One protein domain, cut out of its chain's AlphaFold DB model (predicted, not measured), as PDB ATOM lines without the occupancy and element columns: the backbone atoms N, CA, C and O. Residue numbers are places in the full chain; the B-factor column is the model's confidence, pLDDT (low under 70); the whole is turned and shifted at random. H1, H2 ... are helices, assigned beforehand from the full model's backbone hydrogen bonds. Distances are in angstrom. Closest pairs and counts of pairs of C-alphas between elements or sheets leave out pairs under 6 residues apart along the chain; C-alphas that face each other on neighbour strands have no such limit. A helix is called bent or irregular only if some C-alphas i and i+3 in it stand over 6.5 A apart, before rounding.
ATOM      1  N   SER A 532     164.901 160.725 231.565       91.50
ATOM      2  CA  SER A 532     164.658 159.595 232.479       91.50
ATOM      3  C   SER A 532     165.721 159.465 233.574       91.50
ATOM      4  O   SER A 532     165.425 159.020 234.683       91.50
ATOM      5  N   ASN A 533     166.954 159.877 233.266       89.31
ATOM      6  CA  ASN A 533     168.107 159.816 234.164       89.31
ATOM      7  C   ASN A 533     168.245 161.029 235.112       89.31
ATOM      8  O   ASN A 533     169.074 161.000 236.023       89.31
ATOM      9  N   GLU A 534     167.444 162.089 234.949       90.00
ATOM     10  CA  GLU A 534     167.462 163.244 235.859       90.00
ATOM     11  C   GLU A 534     166.939 162.844 237.244       90.00
ATOM     12  O   GLU A 534     165.869 162.249 237.354       90.00
ATOM     13  N   ALA A 535     167.645 163.197 238.323       88.38
ATOM     14  CA  ALA A 535     167.408 162.615 239.654       88.38
ATOM     15  C   ALA A 535     165.943 162.696 240.141       88.38
ATOM     16  O   ALA A 535     165.410 161.720 240.661       88.38
ATOM     17  N   ALA A 536     165.262 163.827 239.918       89.62
ATOM     18  CA  ALA A 536     163.854 163.997 240.296       89.62
ATOM     19  C   ALA A 536     162.878 163.177 239.427       89.62
ATOM     20  O   ALA A 536     161.799 162.812 239.893       89.62
ATOM     21  N   VAL A 537     163.250 162.878 238.177       93.69
ATOM     22  CA  VAL A 537     162.502 161.984 237.280       93.69
ATOM     23  C   VAL A 537     162.760 160.534 237.683       93.69
ATOM     24  O   VAL A 537     161.805 159.790 237.867       93.69
ATOM     25  N   ALA A 538     164.015 160.151 237.933       89.19
ATOM     26  CA  ALA A 538     164.393 158.816 238.396       89.19
ATOM     27  C   ALA A 538     163.752 158.440 239.751       89.19
ATOM     28  O   ALA A 538     163.257 157.323 239.912       89.19
ATOM     29  N   ASP A 539     163.677 159.378 240.705       91.12
ATOM     30  CA  ASP A 539     162.945 159.191 241.966       91.12
ATOM     31  C   ASP A 539     161.435 159.007 241.727       91.12
ATOM     32  O   ASP A 539     160.804 158.143 242.345       91.12
ATOM     33  N   ALA A 540     160.840 159.781 240.812       94.25
ATOM     34  CA  ALA A 540     159.426 159.654 240.461       94.25
ATOM     35  C   ALA A 540     159.121 158.332 239.731       94.25
ATOM     36  O   ALA A 540     158.137 157.676 240.072       94.25
ATOM     37  N   ILE A 541     159.998 157.891 238.817       93.69
ATOM     38  CA  ILE A 541     159.970 156.560 238.190       93.69
ATOM     39  C   ILE A 541     160.018 155.491 239.281       93.69
ATOM     40  O   ILE A 541     159.128 154.652 239.348       93.69
ATOM     41  N   SER A 542     161.004 155.543 240.185       92.75
ATOM     42  CA  SER A 542     161.166 154.553 241.257       92.75
ATOM     43  C   SER A 542     159.936 154.464 242.166       92.75
ATOM     44  O   SER A 542     159.561 153.376 242.599       92.75
ATOM     45  N   ASN A 543     159.297 155.594 242.471       91.88
ATOM     46  CA  ASN A 543     158.117 155.627 243.332       91.88
ATOM     47  C   ASN A 543     156.837 155.179 242.615       91.88
ATOM     48  O   ASN A 543     156.037 154.474 243.226       91.88
ATOM     49  N   LEU A 544     156.668 155.501 241.329       95.44
ATOM     50  CA  LEU A 544     155.576 154.957 240.521       95.44
ATOM     51  C   LEU A 544     155.747 153.447 240.308       95.44
ATOM     52  O   LEU A 544     154.793 152.702 240.491       95.44
ATOM     53  N   GLN A 545     156.966 152.979 240.020       93.81
ATOM     54  CA  GLN A 545     157.267 151.561 239.818       93.81
ATOM     55  C   GLN A 545     156.910 150.722 241.055       93.81
ATOM     56  O   GLN A 545     156.224 149.719 240.917       93.81
ATOM     57  N   LYS A 546     157.245 151.181 242.273       93.88
ATOM     58  CA  LYS A 546     156.835 150.516 243.531       93.88
ATOM     59  C   LYS A 546     155.314 150.359 243.657       93.88
ATOM     60  O   LYS A 546     154.858 149.343 244.166       93.88
ATOM     61  N   LEU A 547     154.539 151.346 243.198       94.62
ATOM     62  CA  LEU A 547     153.071 151.300 243.215       94.62
ATOM     63  C   LEU A 547     152.488 150.430 242.086       94.62
ATOM     64  O   LEU A 547     151.368 149.939 242.205       94.62
ATOM     65  N   LEU A 548     153.227 150.219 240.995       92.69
ATOM     66  CA  LEU A 548     152.858 149.260 239.952       92.69
ATOM     67  C   LEU A 548     153.186 147.817 240.359       92.69
ATOM     68  O   LEU A 548     152.383 146.926 240.084       92.69
ATOM     69  N   ASP A 549     154.319 147.618 241.036       91.31
ATOM     70  CA  ASP A 549     154.803 146.324 241.527       91.31
ATOM     71  C   ASP A 549     153.976 145.799 242.722       91.31
ATOM     72  O   ASP A 549     153.842 144.585 242.886       91.31
ATOM     73  N   ASP A 550     153.392 146.684 243.544       92.81
ATOM     74  CA  ASP A 550     152.370 146.313 244.533       92.81
ATOM     75  C   ASP A 550     150.982 146.224 243.855       92.81
ATOM     76  O   ASP A 550     150.455 147.243 243.384       92.81
ATOM     77  N   PRO A 551     150.346 145.034 243.801       89.31
ATOM     78  CA  PRO A 551     149.039 144.872 243.173       89.31
ATOM     79  C   PRO A 551     147.919 145.623 243.914       89.31
ATOM     80  O   PRO A 551     146.948 146.027 243.269       89.31
ATOM     81  N   LYS A 552     148.067 145.894 245.219       90.69
ATOM     82  CA  LYS A 552     147.035 146.516 246.067       90.69
ATOM     83  C   LYS A 552     146.990 148.042 246.005       90.69
ATOM     84  O   LYS A 552     146.020 148.622 246.486       90.69
ATOM     85  N   SER A 553     147.998 148.691 245.413       93.81
ATOM     86  CA  SER A 553     148.019 150.150 245.226       93.81
ATOM     87  C   SER A 553     146.725 150.637 244.583       93.81
ATOM     88  O   SER A 553     146.343 150.158 243.509       93.81
ATOM     89  N   THR A 554     146.052 151.598 245.216       94.06
ATOM     90  CA  THR A 554     144.760 152.059 244.708       94.06
ATOM     91  C   THR A 554     144.919 152.804 243.387       94.06
ATOM     92  O   THR A 554     145.935 153.459 243.124       94.06
ATOM     93  N   ALA A 555     143.868 152.792 242.566       93.38
ATOM     94  CA  ALA A 555     143.811 153.553 241.320       93.38
ATOM     95  C   ALA A 555     144.138 155.041 241.548       93.38
ATOM     96  O   ALA A 555     144.739 155.692 240.691       93.38
ATOM     97  N   LYS A 556     143.795 155.580 242.729       92.06
ATOM     98  CA  LYS A 556     144.123 156.954 243.114       92.06
ATOM     99  C   LYS A 556     145.616 157.154 243.388       92.06
ATOM    100  O   LYS A 556     146.172 158.130 242.896       92.06
ATOM    101  N   GLU A 557     146.265 156.272 244.144       94.38
ATOM    102  CA  GLU A 557     147.700 156.392 244.458       94.38
ATOM    103  C   GLU A 557     148.559 156.283 243.193       94.38
ATOM    104  O   GLU A 557     149.463 157.093 242.984       94.38
ATOM    105  N   ILE A 558     148.201 155.361 242.293       94.38
ATOM    106  CA  ILE A 558     148.831 155.221 240.974       94.38
ATOM    107  C   ILE A 558     148.617 156.491 240.129       94.38
ATOM    108  O   ILE A 558     149.565 157.005 239.534       94.38
ATOM    109  N   THR A 559     147.402 157.057 240.111       94.38
ATOM    110  CA  THR A 559     147.101 158.311 239.385       94.38
ATOM    111  C   THR A 559     147.867 159.516 239.953       94.38
ATOM    112  O   THR A 559     148.414 160.321 239.192       94.38
ATOM    113  N   ASP A 560     147.945 159.647 241.281       93.19
ATOM    114  CA  ASP A 560     148.692 160.716 241.956       93.19
ATOM    115  C   ASP A 560     150.194 160.631 241.613       93.19
ATOM    116  O   ASP A 560     150.812 161.639 241.261       93.19
ATOM    117  N   ALA A 561     150.779 159.427 241.651       94.62
ATOM    118  CA  ALA A 561     152.184 159.193 241.314       94.62
ATOM    119  C   ALA A 561     152.485 159.387 239.814       94.62
ATOM    120  O   ALA A 561     153.501 159.986 239.464       94.62
ATOM    121  N   THR A 562     151.573 158.983 238.927       95.56
ATOM    122  CA  THR A 562     151.648 159.249 237.476       95.56
ATOM    123  C   THR A 562     151.639 160.754 237.185       95.56
ATOM    124  O   THR A 562     152.408 161.251 236.357       95.56
ATOM    125  N   THR A 563     150.827 161.513 237.926       94.56
ATOM    126  CA  THR A 563     150.794 162.982 237.860       94.56
ATOM    127  C   THR A 563     152.109 163.596 238.357       94.56
ATOM    128  O   THR A 563     152.628 164.527 237.736       94.56
ATOM    129  N   ALA A 564     152.691 163.059 239.434       92.94
ATOM    130  CA  ALA A 564     153.989 163.496 239.949       92.94
ATOM    131  C   ALA A 564     155.134 163.236 238.951       92.94
ATOM    132  O   ALA A 564     155.926 164.142 238.700       92.94
ATOM    133  N   LEU A 565     155.175 162.054 238.319       95.19
ATOM    134  CA  LEU A 565     156.138 161.735 237.260       95.19
ATOM    135  C   LEU A 565     156.001 162.684 236.064       95.19
ATOM    136  O   LEU A 565     156.986 163.284 235.641       95.19
ATOM    137  N   THR A 566     154.778 162.882 235.570       94.12
ATOM    138  CA  THR A 566     154.499 163.794 234.445       94.12
ATOM    139  C   THR A 566     154.959 165.225 234.755       94.12
ATOM    140  O   THR A 566     155.502 165.912 233.890       94.12
ATOM    141  N   THR A 567     154.797 165.665 236.009       93.44
ATOM    142  CA  THR A 567     155.276 166.975 236.475       93.44
ATOM    143  C   THR A 567     156.806 167.030 236.512       93.44
ATOM    144  O   THR A 567     157.387 167.971 235.984       93.44
ATOM    145  N   ALA A 568     157.475 166.009 237.061       93.06
ATOM    146  CA  ALA A 568     158.938 165.944 237.110       93.06
ATOM    147  C   ALA A 568     159.577 165.937 235.707       93.06
ATOM    148  O   ALA A 568     160.578 166.619 235.488       93.06
ATOM    149  N   VAL A 569     158.978 165.222 234.748       93.94
ATOM    150  CA  VAL A 569     159.413 165.189 233.339       93.94
ATOM    151  C   VAL A 569     159.263 166.562 232.675       93.94
ATOM    152  O   VAL A 569     160.167 166.993 231.957       93.94
ATOM    153  N   ALA A 570     158.169 167.286 232.927       92.31
ATOM    154  CA  ALA A 570     157.988 168.648 232.415       92.31
ATOM    155  C   ALA A 570     159.028 169.621 233.008       92.31
ATOM    156  O   ALA A 570     159.749 170.290 232.265       92.31
ATOM    157  N   ASP A 571     159.168 169.620 234.336       90.62
ATOM    158  CA  ASP A 571     160.135 170.423 235.091       90.62
ATOM    159  C   ASP A 571     161.595 170.150 234.686       90.62
ATOM    160  O   ASP A 571     162.448 171.029 234.830       90.62
ATOM    161  N   ALA A 572     161.926 168.926 234.268       90.56
ATOM    162  CA  ALA A 572     163.268 168.548 233.830       90.56
ATOM    163  C   ALA A 572     163.545 168.980 232.382       90.56
ATOM    164  O   ALA A 572     164.616 169.520 232.102       90.56
ATOM    165  N   ASN A 573     162.574 168.823 231.473       90.00
ATOM    166  CA  ASN A 573     162.726 169.281 230.090       90.00
ATOM    167  C   ASN A 573     162.876 170.812 230.004       90.00
ATOM    168  O   ASN A 573     163.778 171.276 229.313       90.00
ATOM    169  N   GLU A 574     162.105 171.601 230.772       91.44
ATOM    170  CA  GLU A 574     162.260 173.072 230.793       91.44
ATOM    171  C   GLU A 574     163.679 173.505 231.218       91.44
ATOM    172  O   GLU A 574     164.263 174.419 230.629       91.44
ATOM    173  N   LYS A 575     164.277 172.816 232.203       88.75
ATOM    174  CA  LYS A 575     165.661 173.075 232.634       88.75
ATOM    175  C   LYS A 575     166.668 172.731 231.539       88.75
ATOM    176  O   LYS A 575     167.591 173.509 231.299       88.75
ATOM    177  N   ARG A 576     166.500 171.592 230.862       91.06
ATOM    178  CA  ARG A 576     167.460 171.151 229.846       91.06
ATOM    179  C   ARG A 576     167.376 171.946 228.548       91.06
ATOM    180  O   ARG A 576     168.415 172.204 227.946       91.06
ATOM    181  N   ASP A 577     166.194 172.413 228.158       89.38
ATOM    182  CA  ASP A 577     166.042 173.370 227.055       89.38
ATOM    183  C   ASP A 577     166.805 174.677 227.350       89.38
ATOM    184  O   ASP A 577     167.492 175.210 226.475       89.38
ATOM    185  N   ALA A 578     166.769 175.161 228.599       87.81
ATOM    186  CA  ALA A 578     167.538 176.334 229.024       87.81
ATOM    187  C   ALA A 578     169.062 176.083 229.063       87.81
ATOM    188  O   ALA A 578     169.839 176.960 228.665       87.81
ATOM    189  N   ALA A 579     169.503 174.895 229.492       86.69
ATOM    190  CA  ALA A 579     170.915 174.505 229.464       86.69
ATOM    191  C   ALA A 579     171.445 174.385 228.023       86.69
ATOM    192  O   ALA A 579     172.475 174.976 227.702       86.69
ATOM    193  N   ASN A 580     170.703 173.722 227.126       87.88
ATOM    194  CA  ASN A 580     171.034 173.623 225.701       87.88
ATOM    195  C   ASN A 580     171.116 175.001 225.029       87.88
ATOM    196  O   ASN A 580     172.108 175.302 224.372       87.88
ATOM    197  N   ALA A 581     170.143 175.887 225.265       87.12
ATOM    198  CA  ALA A 581     170.193 177.254 224.740       87.12
ATOM    199  C   ALA A 581     171.412 178.057 225.250       87.12
ATOM    200  O   ALA A 581     171.881 178.975 224.575       87.12
ATOM    201  N   THR A 582     171.942 177.710 226.428       86.00
ATOM    202  CA  THR A 582     173.160 178.312 226.994       86.00
ATOM    203  C   THR A 582     174.434 177.702 226.389       86.00
ATOM    204  O   THR A 582     175.383 178.438 226.111       86.00
ATOM    205  N   ALA A 583     174.443 176.391 226.128       85.44
ATOM    206  CA  ALA A 583     175.516 175.684 225.425       85.44
ATOM    207  C   ALA A 583     175.690 176.199 223.986       85.44
ATOM    208  O   ALA A 583     176.786 176.615 223.602       85.44
ATOM    209  N   ASP A 584     174.594 176.277 223.228       86.38
ATOM    210  CA  ASP A 584     174.563 176.775 221.849       86.38
ATOM    211  C   ASP A 584     175.096 178.217 221.748       86.38
ATOM    212  O   ASP A 584     175.852 178.551 220.831       86.38
ATOM    213  N   GLN A 585     174.750 179.073 222.718       83.62
ATOM    214  CA  GLN A 585     175.257 180.445 222.800       83.62
ATOM    215  C   GLN A 585     176.765 180.479 223.105       83.62
ATOM    216  O   GLN A 585     177.497 181.232 222.465       83.62
ATOM    217  N   ALA A 586     177.258 179.633 224.016       80.12
ATOM    218  CA  ALA A 586     178.689 179.548 224.321       80.12
ATOM    219  C   ALA A 586     179.527 179.032 223.134       80.12
ATOM    220  O   ALA A 586     180.662 179.473 222.959       80.12
ATOM    221  N   ILE A 587     178.964 178.147 222.304       81.44
ATOM    222  CA  ILE A 587     179.557 177.714 221.026       81.44
ATOM    223  C   ILE A 587     179.583 178.880 220.022       81.44
ATOM    224  O   ILE A 587     180.582 179.082 219.332       81.44
ATOM    225  N   ALA A 588     178.514 179.679 219.949       80.44
ATOM    226  CA  ALA A 588     178.421 180.819 219.035       80.44
ATOM    227  C   ALA A 588     179.368 181.991 219.380       80.44
ATOM    228  O   ALA A 588     179.723 182.763 218.487       80.44
ATOM    229  N   ASP A 589     179.789 182.119 220.643       78.00
ATOM    230  CA  ASP A 589     180.660 183.200 221.128       78.00
ATOM    231  C   ASP A 589     182.178 182.924 220.960       78.00
ATOM    232  O   ASP A 589     183.006 183.765 221.327       78.00
ATOM    233  N   VAL A 590     182.579 181.781 220.384       74.62
ATOM    234  CA  VAL A 590     183.996 181.419 220.163       74.62
ATOM    235  C   VAL A 590     184.642 182.275 219.047       74.62
ATOM    236  O   VAL A 590     184.146 182.295 217.918       74.62
ATOM    237  N   PRO A 591     185.790 182.952 219.284       69.69
ATOM    238  CA  PRO A 591     186.471 183.737 218.248       69.69
ATOM    239  C   PRO A 591     187.048 182.885 217.104       69.69
ATOM    240  O   PRO A 591     187.745 181.896 217.341       69.69
ATOM    241  N   ASN A 592     186.850 183.321 215.852       64.44
ATOM    242  CA  ASN A 592     187.320 182.620 214.642       64.44
ATOM    243  C   ASN A 592     188.838 182.359 214.625       64.44
ATOM    244  O   ASN A 592     189.286 181.365 214.056       64.44
ATOM    245  N   GLU A 593     189.638 183.240 215.227       63.41
ATOM    246  CA  GLU A 593     191.093 183.097 215.325       63.41
ATOM    247  C   GLU A 593     191.529 182.004 216.318       63.41
ATOM    248  O   GLU A 593     192.648 181.506 216.210       63.41
ATOM    249  N   LEU A 594     190.658 181.622 217.263       59.25
ATOM    250  CA  LEU A 594     190.910 180.612 218.300       59.25
ATOM    251  C   LEU A 594     190.166 179.292 218.048       59.25
ATOM    252  O   LEU A 594     190.617 178.253 218.518       59.25
ATOM    253  N   ALA A 595     189.096 179.293 217.247       61.69
ATOM    254  CA  ALA A 595     188.357 178.087 216.846       61.69
ATOM    255  C   ALA A 595     189.209 177.041 216.082       61.69
ATOM    256  O   ALA A 595     188.780 175.910 215.877       61.69
ATOM    257  N   SER A 596     190.423 177.408 215.649       63.34
ATOM    258  CA  SER A 596     191.401 176.494 215.038       63.34
ATOM    259  C   SER A 596     192.444 175.933 216.021       63.34
ATOM    260  O   SER A 596     193.250 175.096 215.614       63.34
ATOM    261  N   GLU A 597     192.471 176.379 217.284       62.81
ATOM    262  CA  GLU A 597     193.390 175.840 218.296       62.81
ATOM    263  C   GLU A 597     192.852 174.492 218.835       62.81
ATOM    264  O   GLU A 597     191.673 174.410 219.206       62.81
ATOM    265  N   PRO A 598     193.668 173.416 218.908       70.19
ATOM    266  CA  PRO A 598     193.164 172.051 219.124       70.19
ATOM    267  C   PRO A 598     192.360 171.837 220.412       70.19
ATOM    268  O   PRO A 598     191.466 170.995 220.445       70.19
ATOM    269  N   THR A 599     192.667 172.583 221.475       71.88
ATOM    270  CA  THR A 599     191.983 172.486 222.774       71.88
ATOM    271  C   THR A 599     190.582 173.092 222.755       71.88
ATOM    272  O   THR A 599     189.694 172.570 223.425       71.88
ATOM    273  N   VAL A 600     190.365 174.157 221.977       73.69
ATOM    274  CA  VAL A 600     189.051 174.799 221.823       73.69
ATOM    275  C   VAL A 600     188.155 173.924 220.951       73.69
ATOM    276  O   VAL A 600     187.045 173.593 221.359       73.69
ATOM    277  N   ALA A 601     188.673 173.454 219.812       77.38
ATOM    278  CA  ALA A 601     187.945 172.555 218.916       77.38
ATOM    279  C   ALA A 601     187.554 171.225 219.595       77.38
ATOM    280  O   ALA A 601     186.453 170.723 219.381       77.38
ATOM    281  N   ALA A 602     188.421 170.670 220.452       79.12
ATOM    282  CA  ALA A 602     188.100 169.473 221.233       79.12
ATOM    283  C   ALA A 602     187.002 169.722 222.284       79.12
ATOM    284  O   ALA A 602     186.142 168.865 222.469       79.12
ATOM    285  N   ALA A 603     186.998 170.884 222.948       81.00
ATOM    286  CA  ALA A 603     185.955 171.240 223.911       81.00
ATOM    287  C   ALA A 603     184.598 171.506 223.232       81.00
ATOM    288  O   ALA A 603     183.561 171.102 223.754       81.00
ATOM    289  N   GLU A 604     184.597 172.133 222.051       82.50
ATOM    290  CA  GLU A 604     183.385 172.366 221.254       82.50
ATOM    291  C   GLU A 604     182.776 171.045 220.751       82.50
ATOM    292  O   GLU A 604     181.562 170.852 220.821       82.50
ATOM    293  N   GLN A 605     183.619 170.113 220.292       85.31
ATOM    294  CA  GLN A 605     183.188 168.779 219.871       85.31
ATOM    295  C   GLN A 605     182.647 167.958 221.051       85.31
ATOM    296  O   GLN A 605     181.583 167.360 220.926       85.31
ATOM    297  N   ALA A 606     183.325 167.973 222.205       84.56
ATOM    298  CA  ALA A 606     182.881 167.252 223.397       84.56
ATOM    299  C   ALA A 606     181.537 167.773 223.939       84.56
ATOM    300  O   ALA A 606     180.699 166.979 224.354       84.56
ATOM    301  N   LEU A 607     181.298 169.092 223.895       88.25
ATOM    302  CA  LEU A 607     180.006 169.673 224.275       88.25
ATOM    303  C   LEU A 607     178.879 169.207 223.337       88.25
ATOM    304  O   LEU A 607     177.814 168.833 223.815       88.25
ATOM    305  N   LYS A 608     179.129 169.147 222.024       86.44
ATOM    306  CA  LYS A 608     178.154 168.648 221.038       86.44
ATOM    307  C   LYS A 608     177.869 167.156 221.189       86.44
ATOM    308  O   LYS A 608     176.709 166.763 221.184       86.44
ATOM    309  N   GLU A 609     178.904 166.341 221.383       87.38
ATOM    310  CA  GLU A 609     178.752 164.905 221.660       87.38
ATOM    311  C   GLU A 609     177.948 164.663 222.949       87.38
ATOM    312  O   GLU A 609     177.133 163.745 222.994       87.38
ATOM    313  N   LEU A 610     178.095 165.530 223.958       88.00
ATOM    314  CA  LEU A 610     177.310 165.484 225.193       88.00
ATOM    315  C   LEU A 610     175.852 165.946 225.003       88.00
ATOM    316  O   LEU A 610     174.950 165.361 225.597       88.00
ATOM    317  N   GLN A 611     175.592 166.949 224.154       87.31
ATOM    318  CA  GLN A 611     174.226 167.347 223.776       87.31
ATOM    319  C   GLN A 611     173.506 166.227 223.000       87.31
ATOM    320  O   GLN A 611     172.348 165.929 223.298       87.31
ATOM    321  N   ASP A 612     174.192 165.561 222.063       86.62
ATOM    322  CA  ASP A 612     173.666 164.394 221.334       86.62
ATOM    323  C   ASP A 612     173.425 163.192 222.276       86.62
ATOM    324  O   ASP A 612     172.389 162.530 222.182       86.62
ATOM    325  N   ALA A 613     174.334 162.936 223.225       86.00
ATOM    326  CA  ALA A 613     174.184 161.898 224.251       86.00
ATOM    327  C   ALA A 613     172.984 162.160 225.182       86.00
ATOM    328  O   ALA A 613     172.182 161.258 225.439       86.00
ATOM    329  N   ALA A 614     172.800 163.407 225.624       85.69
ATOM    330  CA  ALA A 614     171.663 163.818 226.443       85.69
ATOM    331  C   ALA A 614     170.333 163.716 225.678       85.69
ATOM    332  O   ALA A 614     169.324 163.277 226.231       85.69
ATOM    333  N   ALA A 615     170.322 164.066 224.386       85.25
ATOM    334  CA  ALA A 615     169.165 163.881 223.509       85.25
ATOM    335  C   ALA A 615     168.821 162.395 223.271       85.25
ATOM    336  O   ALA A 615     167.673 162.075 222.960       85.25
ATOM    337  N   ALA A 616     169.792 161.493 223.455       87.25
ATOM    338  CA  ALA A 616     169.630 160.042 223.412       87.25
ATOM    339  C   ALA A 616     169.353 159.389 224.789       87.25
ATOM    340  O   ALA A 616     169.332 158.161 224.868       87.25
ATOM    341  N   ASP A 617     169.123 160.184 225.845       88.81
ATOM    342  CA  ASP A 617     168.863 159.737 227.230       88.81
ATOM    343  C   ASP A 617     169.973 158.843 227.821       88.81
ATOM    344  O   ASP A 617     169.719 157.826 228.474       88.81
ATOM    345  N   GLN A 618     171.233 159.199 227.552       87.19
ATOM    346  CA  GLN A 618     172.392 158.518 228.132       87.19
ATOM    347  C   GLN A 618     172.627 158.971 229.582       87.19
ATOM    348  O   GLN A 618     172.543 160.155 229.911       87.19
ATOM    349  N   SER A 619     172.903 158.011 230.468       83.31
ATOM    350  CA  SER A 619     172.943 158.216 231.924       83.31
ATOM    351  C   SER A 619     174.168 158.984 232.433       83.31
ATOM    352  O   SER A 619     174.218 159.351 233.606       83.31
ATOM    353  N   ASP A 620     175.138 159.235 231.558       81.19
ATOM    354  CA  ASP A 620     176.342 160.044 231.749       81.19
ATOM    355  C   ASP A 620     176.274 161.414 231.033       81.19
ATOM    356  O   ASP A 620     177.291 162.093 230.899       81.19
ATOM    357  N   ALA A 621     175.077 161.831 230.597       85.12
ATOM    358  CA  ALA A 621     174.827 163.092 229.896       85.12
ATOM    359  C   ALA A 621     173.620 163.861 230.479       85.12
ATOM    360  O   ALA A 621     172.596 164.060 229.818       85.12
ATOM    361  N   LEU A 622     173.725 164.297 231.739       90.88
ATOM    362  CA  LEU A 622     172.666 165.043 232.428       90.88
ATOM    363  C   LEU A 622     172.706 166.545 232.095       90.88
ATOM    364  O   LEU A 622     173.693 167.083 231.589       90.88
ATOM    365  N   THR A 623     171.647 167.270 232.462       89.81
ATOM    366  CA  THR A 623     171.569 168.738 232.333       89.81
ATOM    367  C   THR A 623     172.743 169.439 233.029       89.81
ATOM    368  O   THR A 623     173.309 170.388 232.490       89.81
ATOM    369  N   ALA A 624     173.162 168.932 234.194       84.31
ATOM    370  CA  ALA A 624     174.314 169.448 234.933       84.31
ATOM    371  C   ALA A 624     175.655 169.222 234.205       84.31
ATOM    372  O   ALA A 624     176.568 170.042 234.327       84.31
ATOM    373  N   ASP A 625     175.777 168.147 233.422       86.44
ATOM    374  CA  ASP A 625     176.983 167.859 232.643       86.44
ATOM    375  C   ASP A 625     177.068 168.780 231.416       86.44
ATOM    376  O   ASP A 625     178.148 169.287 231.107       86.44
ATOM    377  N   ILE A 626     175.932 169.103 230.780       85.94
ATOM    378  CA  ILE A 626     175.849 170.135 229.727       85.94
ATOM    379  C   ILE A 626     176.287 171.502 230.277       85.94
ATOM    380  O   ILE A 626     177.097 172.185 229.646       85.94
ATOM    381  N   GLU A 627     175.818 171.899 231.466       86.06
ATOM    382  CA  GLU A 627     176.265 173.135 232.130       86.06
ATOM    383  C   GLU A 627     177.781 173.117 232.420       86.06
ATOM    384  O   GLU A 627     178.483 174.104 232.165       86.06
ATOM    385  N   ALA A 628     178.318 171.987 232.893       83.56
ATOM    386  CA  ALA A 628     179.742 171.822 233.185       83.56
ATOM    387  C   ALA A 628     180.624 171.849 231.920       83.56
ATOM    388  O   ALA A 628     181.655 172.527 231.902       83.56
ATOM    389  N   ALA A 629     180.216 171.177 230.842       84.38
ATOM    390  CA  ALA A 629     180.919 171.182 229.561       84.38
ATOM    391  C   ALA A 629     180.847 172.558 228.871       84.38
ATOM    392  O   ALA A 629     181.852 173.043 228.345       84.38
ATOM    393  N   THR A 630     179.709 173.252 228.977       85.81
ATOM    394  CA  THR A 630     179.551 174.656 228.553       85.81
ATOM    395  C   THR A 630     180.548 175.561 229.277       85.81
ATOM    396  O   THR A 630     181.222 176.392 228.660       85.81
ATOM    397  N   LYS A 631     180.707 175.370 230.593       82.81
ATOM    398  CA  LYS A 631     181.690 176.099 231.399       82.81
ATOM    399  C   LYS A 631     183.135 175.754 231.007       82.81
ATOM    400  O   LYS A 631     183.971 176.661 230.976       82.81
ATOM    401  N   ALA A 632     183.416 174.495 230.665       81.31
ATOM    402  CA  ALA A 632     184.733 174.035 230.223       81.31
ATOM    403  C   ALA A 632     185.141 174.601 228.850       81.31
ATOM    404  O   ALA A 632     186.298 174.985 228.681       81.31
ATOM    405  N   LEU A 633     184.210 174.738 227.896       83.12
ATOM    406  CA  LEU A 633     184.463 175.408 226.610       83.12
ATOM    407  C   LEU A 633     184.903 176.869 226.813       83.12
ATOM    408  O   LEU A 633     185.893 177.312 226.229       83.12
ATOM    409  N   GLN A 634     184.232 177.598 227.709       78.94
ATOM    410  CA  GLN A 634     184.597 178.979 228.056       78.94
ATOM    411  C   GLN A 634     186.008 179.075 228.674       78.94
ATOM    412  O   GLN A 634     186.763 179.995 228.352       78.94
ATOM    413  N   ASP A 635     186.397 178.115 229.524       76.12
ATOM    414  CA  ASP A 635     187.750 178.064 230.102       76.12
ATOM    415  C   ASP A 635     188.813 177.623 229.079       76.12
ATOM    416  O   ASP A 635     189.951 178.098 229.130       76.12
ATOM    417  N   ALA A 636     188.462 176.769 228.111       71.06
ATOM    418  CA  ALA A 636     189.354 176.358 227.026       71.06
ATOM    419  C   ALA A 636     189.723 177.540 226.115       71.06
ATOM    420  O   ALA A 636     190.903 177.722 225.805       71.06
ATOM    421  N   VAL A 637     188.749 178.391 225.758       70.19
ATOM    422  CA  VAL A 637     188.986 179.643 225.012       70.19
ATOM    423  C   VAL A 637     189.935 180.567 225.788       70.19
ATOM    424  O   VAL A 637     190.945 181.008 225.242       70.19
ATOM    425  N   GLN A 638     189.677 180.788 227.083       74.12
ATOM    426  CA  GLN A 638     190.533 181.617 227.944       74.12
ATOM    427  C   GLN A 638     191.953 181.040 228.123       74.12
ATOM    428  O   GLN A 638     192.923 181.786 228.267       74.12
ATOM    429  N   THR A 639     192.097 179.713 228.086       67.56
ATOM    430  CA  THR A 639     193.396 179.029 228.177       67.56
ATOM    431  C   THR A 639     194.195 179.146 226.873       67.56
ATOM    432  O   THR A 639     195.411 179.345 226.917       67.56
ATOM    433  N   ALA A 640     193.535 179.086 225.710       64.44
ATOM    434  CA  ALA A 640     194.185 179.244 224.408       64.44
ATOM    435  C   ALA A 640     194.844 180.630 224.246       64.44
ATOM    436  O   ALA A 640     195.955 180.730 223.720       64.44
ATOM    437  N   GLU A 641     194.227 181.688 224.789       65.38
ATOM    438  CA  GLU A 641     194.828 183.029 224.821       65.38
ATOM    439  C   GLU A 641     196.158 183.073 225.599       65.38
ATOM    440  O   GLU A 641     197.087 183.766 225.179       65.38
ATOM    441  N   GLN A 642     196.282 182.309 226.693       64.00
ATOM    442  CA  GLN A 642     197.502 182.247 227.517       64.00
ATOM    443  C   GLN A 642     198.587 181.327 226.927       64.00
ATOM    444  O   GLN A 642     199.784 181.588 227.096       64.00
ATOM    445  N   ALA A 643     198.198 180.263 226.218       63.19
ATOM    446  CA  ALA A 643     199.132 179.304 225.623       63.19
ATOM    447  C   ALA A 643     200.043 179.958 224.568       63.19
ATOM    448  O   ALA A 643     201.264 179.784 224.600       63.19
ATOM    449  N   ARG A 644     199.464 180.788 223.688       63.44
ATOM    450  CA  ARG A 644     200.189 181.544 222.651       63.44
ATOM    451  C   ARG A 644     201.289 182.439 223.231       63.44
ATOM    452  O   ARG A 644     202.377 182.531 222.662       63.44
ATOM    453  N   ASP A 645     201.013 183.092 224.355       62.12
ATOM    454  CA  ASP A 645     201.968 183.999 224.994       62.12
ATOM    455  C   ASP A 645     203.071 183.197 225.720       62.12
ATOM    456  O   ASP A 645     204.254 183.522 225.599       62.12
ATOM    457  N   THR A 646     202.714 182.062 226.335       58.72
ATOM    458  CA  THR A 646     203.654 181.113 226.969       58.72
ATOM    459  C   THR A 646     204.645 180.485 225.973       58.72
ATOM    460  O   THR A 646     205.808 180.240 226.312       58.72
ATOM    461  N   ALA A 647     204.231 180.250 224.721       60.97
ATOM    462  CA  ALA A 647     205.074 179.625 223.696       60.97
ATOM    463  C   ALA A 647     206.337 180.444 223.345       60.97
ATOM    464  O   ALA A 647     207.370 179.863 222.996       60.97
ATOM    465  N   ARG A 648     206.300 181.782 223.475       59.03
ATOM    466  CA  ARG A 648     207.483 182.648 223.273       59.03
ATOM    467  C   ARG A 648     208.505 182.534 224.410       59.03
ATOM    468  O   ARG A 648     209.710 182.529 224.145       59.03
ATOM    469  N   ASP A 649     208.045 182.379 225.648       61.81
ATOM    470  CA  ASP A 649     208.926 182.228 226.810       61.81
ATOM    471  C   ASP A 649     209.634 180.861 226.797       61.81
ATOM    472  O   ASP A 649     210.857 180.783 226.948       61.81
ATOM    473  N   ALA A 650     208.903 179.778 226.507       58.81
ATOM    474  CA  ALA A 650     209.450 178.415 226.479       58.81
ATOM    475  C   ALA A 650     210.552 178.206 225.416       58.81
ATOM    476  O   ALA A 650     211.507 177.454 225.637       58.81
ATOM    477  N   ALA A 651     210.443 178.885 224.272       58.75
ATOM    478  CA  ALA A 651     211.452 178.879 223.211       58.75
ATOM    479  C   ALA A 651     212.752 179.612 223.608       58.75
ATOM    480  O   ALA A 651     213.826 179.293 223.091       58.75
ATOM    481  N   THR A 652     212.674 180.560 224.546       60.84
ATOM    482  CA  THR A 652     213.826 181.335 225.034       60.84
ATOM    483  C   THR A 652     214.680 180.529 226.023       60.84
ATOM    484  O   THR A 652     215.908 180.592 225.974       60.84
ATOM    485  N   ASP A 653     214.053 179.726 226.889       59.97
ATOM    486  CA  ASP A 653     214.750 178.988 227.955       59.97
ATOM    487  C   ASP A 653     215.542 177.761 227.445       59.97
ATOM    488  O   ASP A 653     216.673 177.505 227.876       59.97
ATOM    489  N   LEU A 654     215.002 177.041 226.449       65.94
ATOM    490  CA  LEU A 654     215.576 175.789 225.919       65.94
ATOM    491  C   LEU A 654     217.004 175.948 225.353       65.94
ATOM    492  O   LEU A 654     217.791 174.999 225.356       65.94
ATOM    493  N   LEU A 655     217.380 177.156 224.916       60.06
ATOM    494  CA  LEU A 655     218.718 177.473 224.397       60.06
ATOM    495  C   LEU A 655     219.847 177.304 225.437       60.06
ATOM    496  O   LEU A 655     221.028 177.289 225.060       60.06
TER     497      LEU A 655
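Overview. This is residues 532 to 655 of the 1264 residues of the protein "GRAM_POS_ANCHORING domain-containing protein" of Weissella cibaria (UniProt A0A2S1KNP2). A long rod of helices has the long helix H2 along much of its length, with H1 folded back beside the first part of H2 and the hairpin of H3 and H4 packed at its other end. H4 runs on past H2, and its residues 645 to 655 stick out as a free arm. The printed part has 124 residues, with four named helices in the order H1, H2, H3, H4 and no named strand: all helix. It is extended, with a radius of gyration of the C-alphas of 21.9 A and spans of 81 by 27 by 17 A.

Along the chain. H1 is residues 535 to 549, starting at C-alpha 535 (167.408, 162.615, 239.654). H2, residues 555 to 588, is 49.4 A long. H3 is residues 598 to 615, 25.7 A long. H4, residues 623 to 655, is 48.6 A long and ends at C-alpha 655 (218.718, 177.473, 224.397). H4 has a kink of 40 degrees near residue 644; it is neither bent nor irregular, but only just: C-alphas 652 and 655 are 6.3 A apart.

Arrangement. H2 is the hub, touching the three other helices. With residues 557 to 572 alone it touches H1, a hairpin at a shallow tilt of 24 degrees, opposite ways; the closest C-alphas, of Ala 540 and Leu 565, are 5.0 A apart. H2, H3 and H4 form an up and down bundle, each helix running against the one before it. H2 and H3, a hairpin, only just touch, with 3 pairs of C-alphas within 8 A, the closest those of Ile 587 and Glu 604, 6.6 A. H2 touches H4 the same way at a shallow tilt of 28 degrees, closest at the C-alphas of Ala 583 and Thr 630, 5.2 A. H3 and H4, a hairpin, touch at a shallow tilt of 12 degrees, closest at the C-alphas of Ala 603 and Leu 633, 5.2 A. H1 is apart from H3 and H4. Every O i to N i+4 pair is within hydrogen-bond range in H1 and H3, against 29 of 30 in H2 and 21 of 29 in H4.

Size, cuts and confidence. The C-alphas of Lys 552 and Leu 655, the two farthest apart, are 81.0 A apart. The printed part has no cut, and no link is long. Residues 591 to 597 and 639 to 655 have pLDDT under 70.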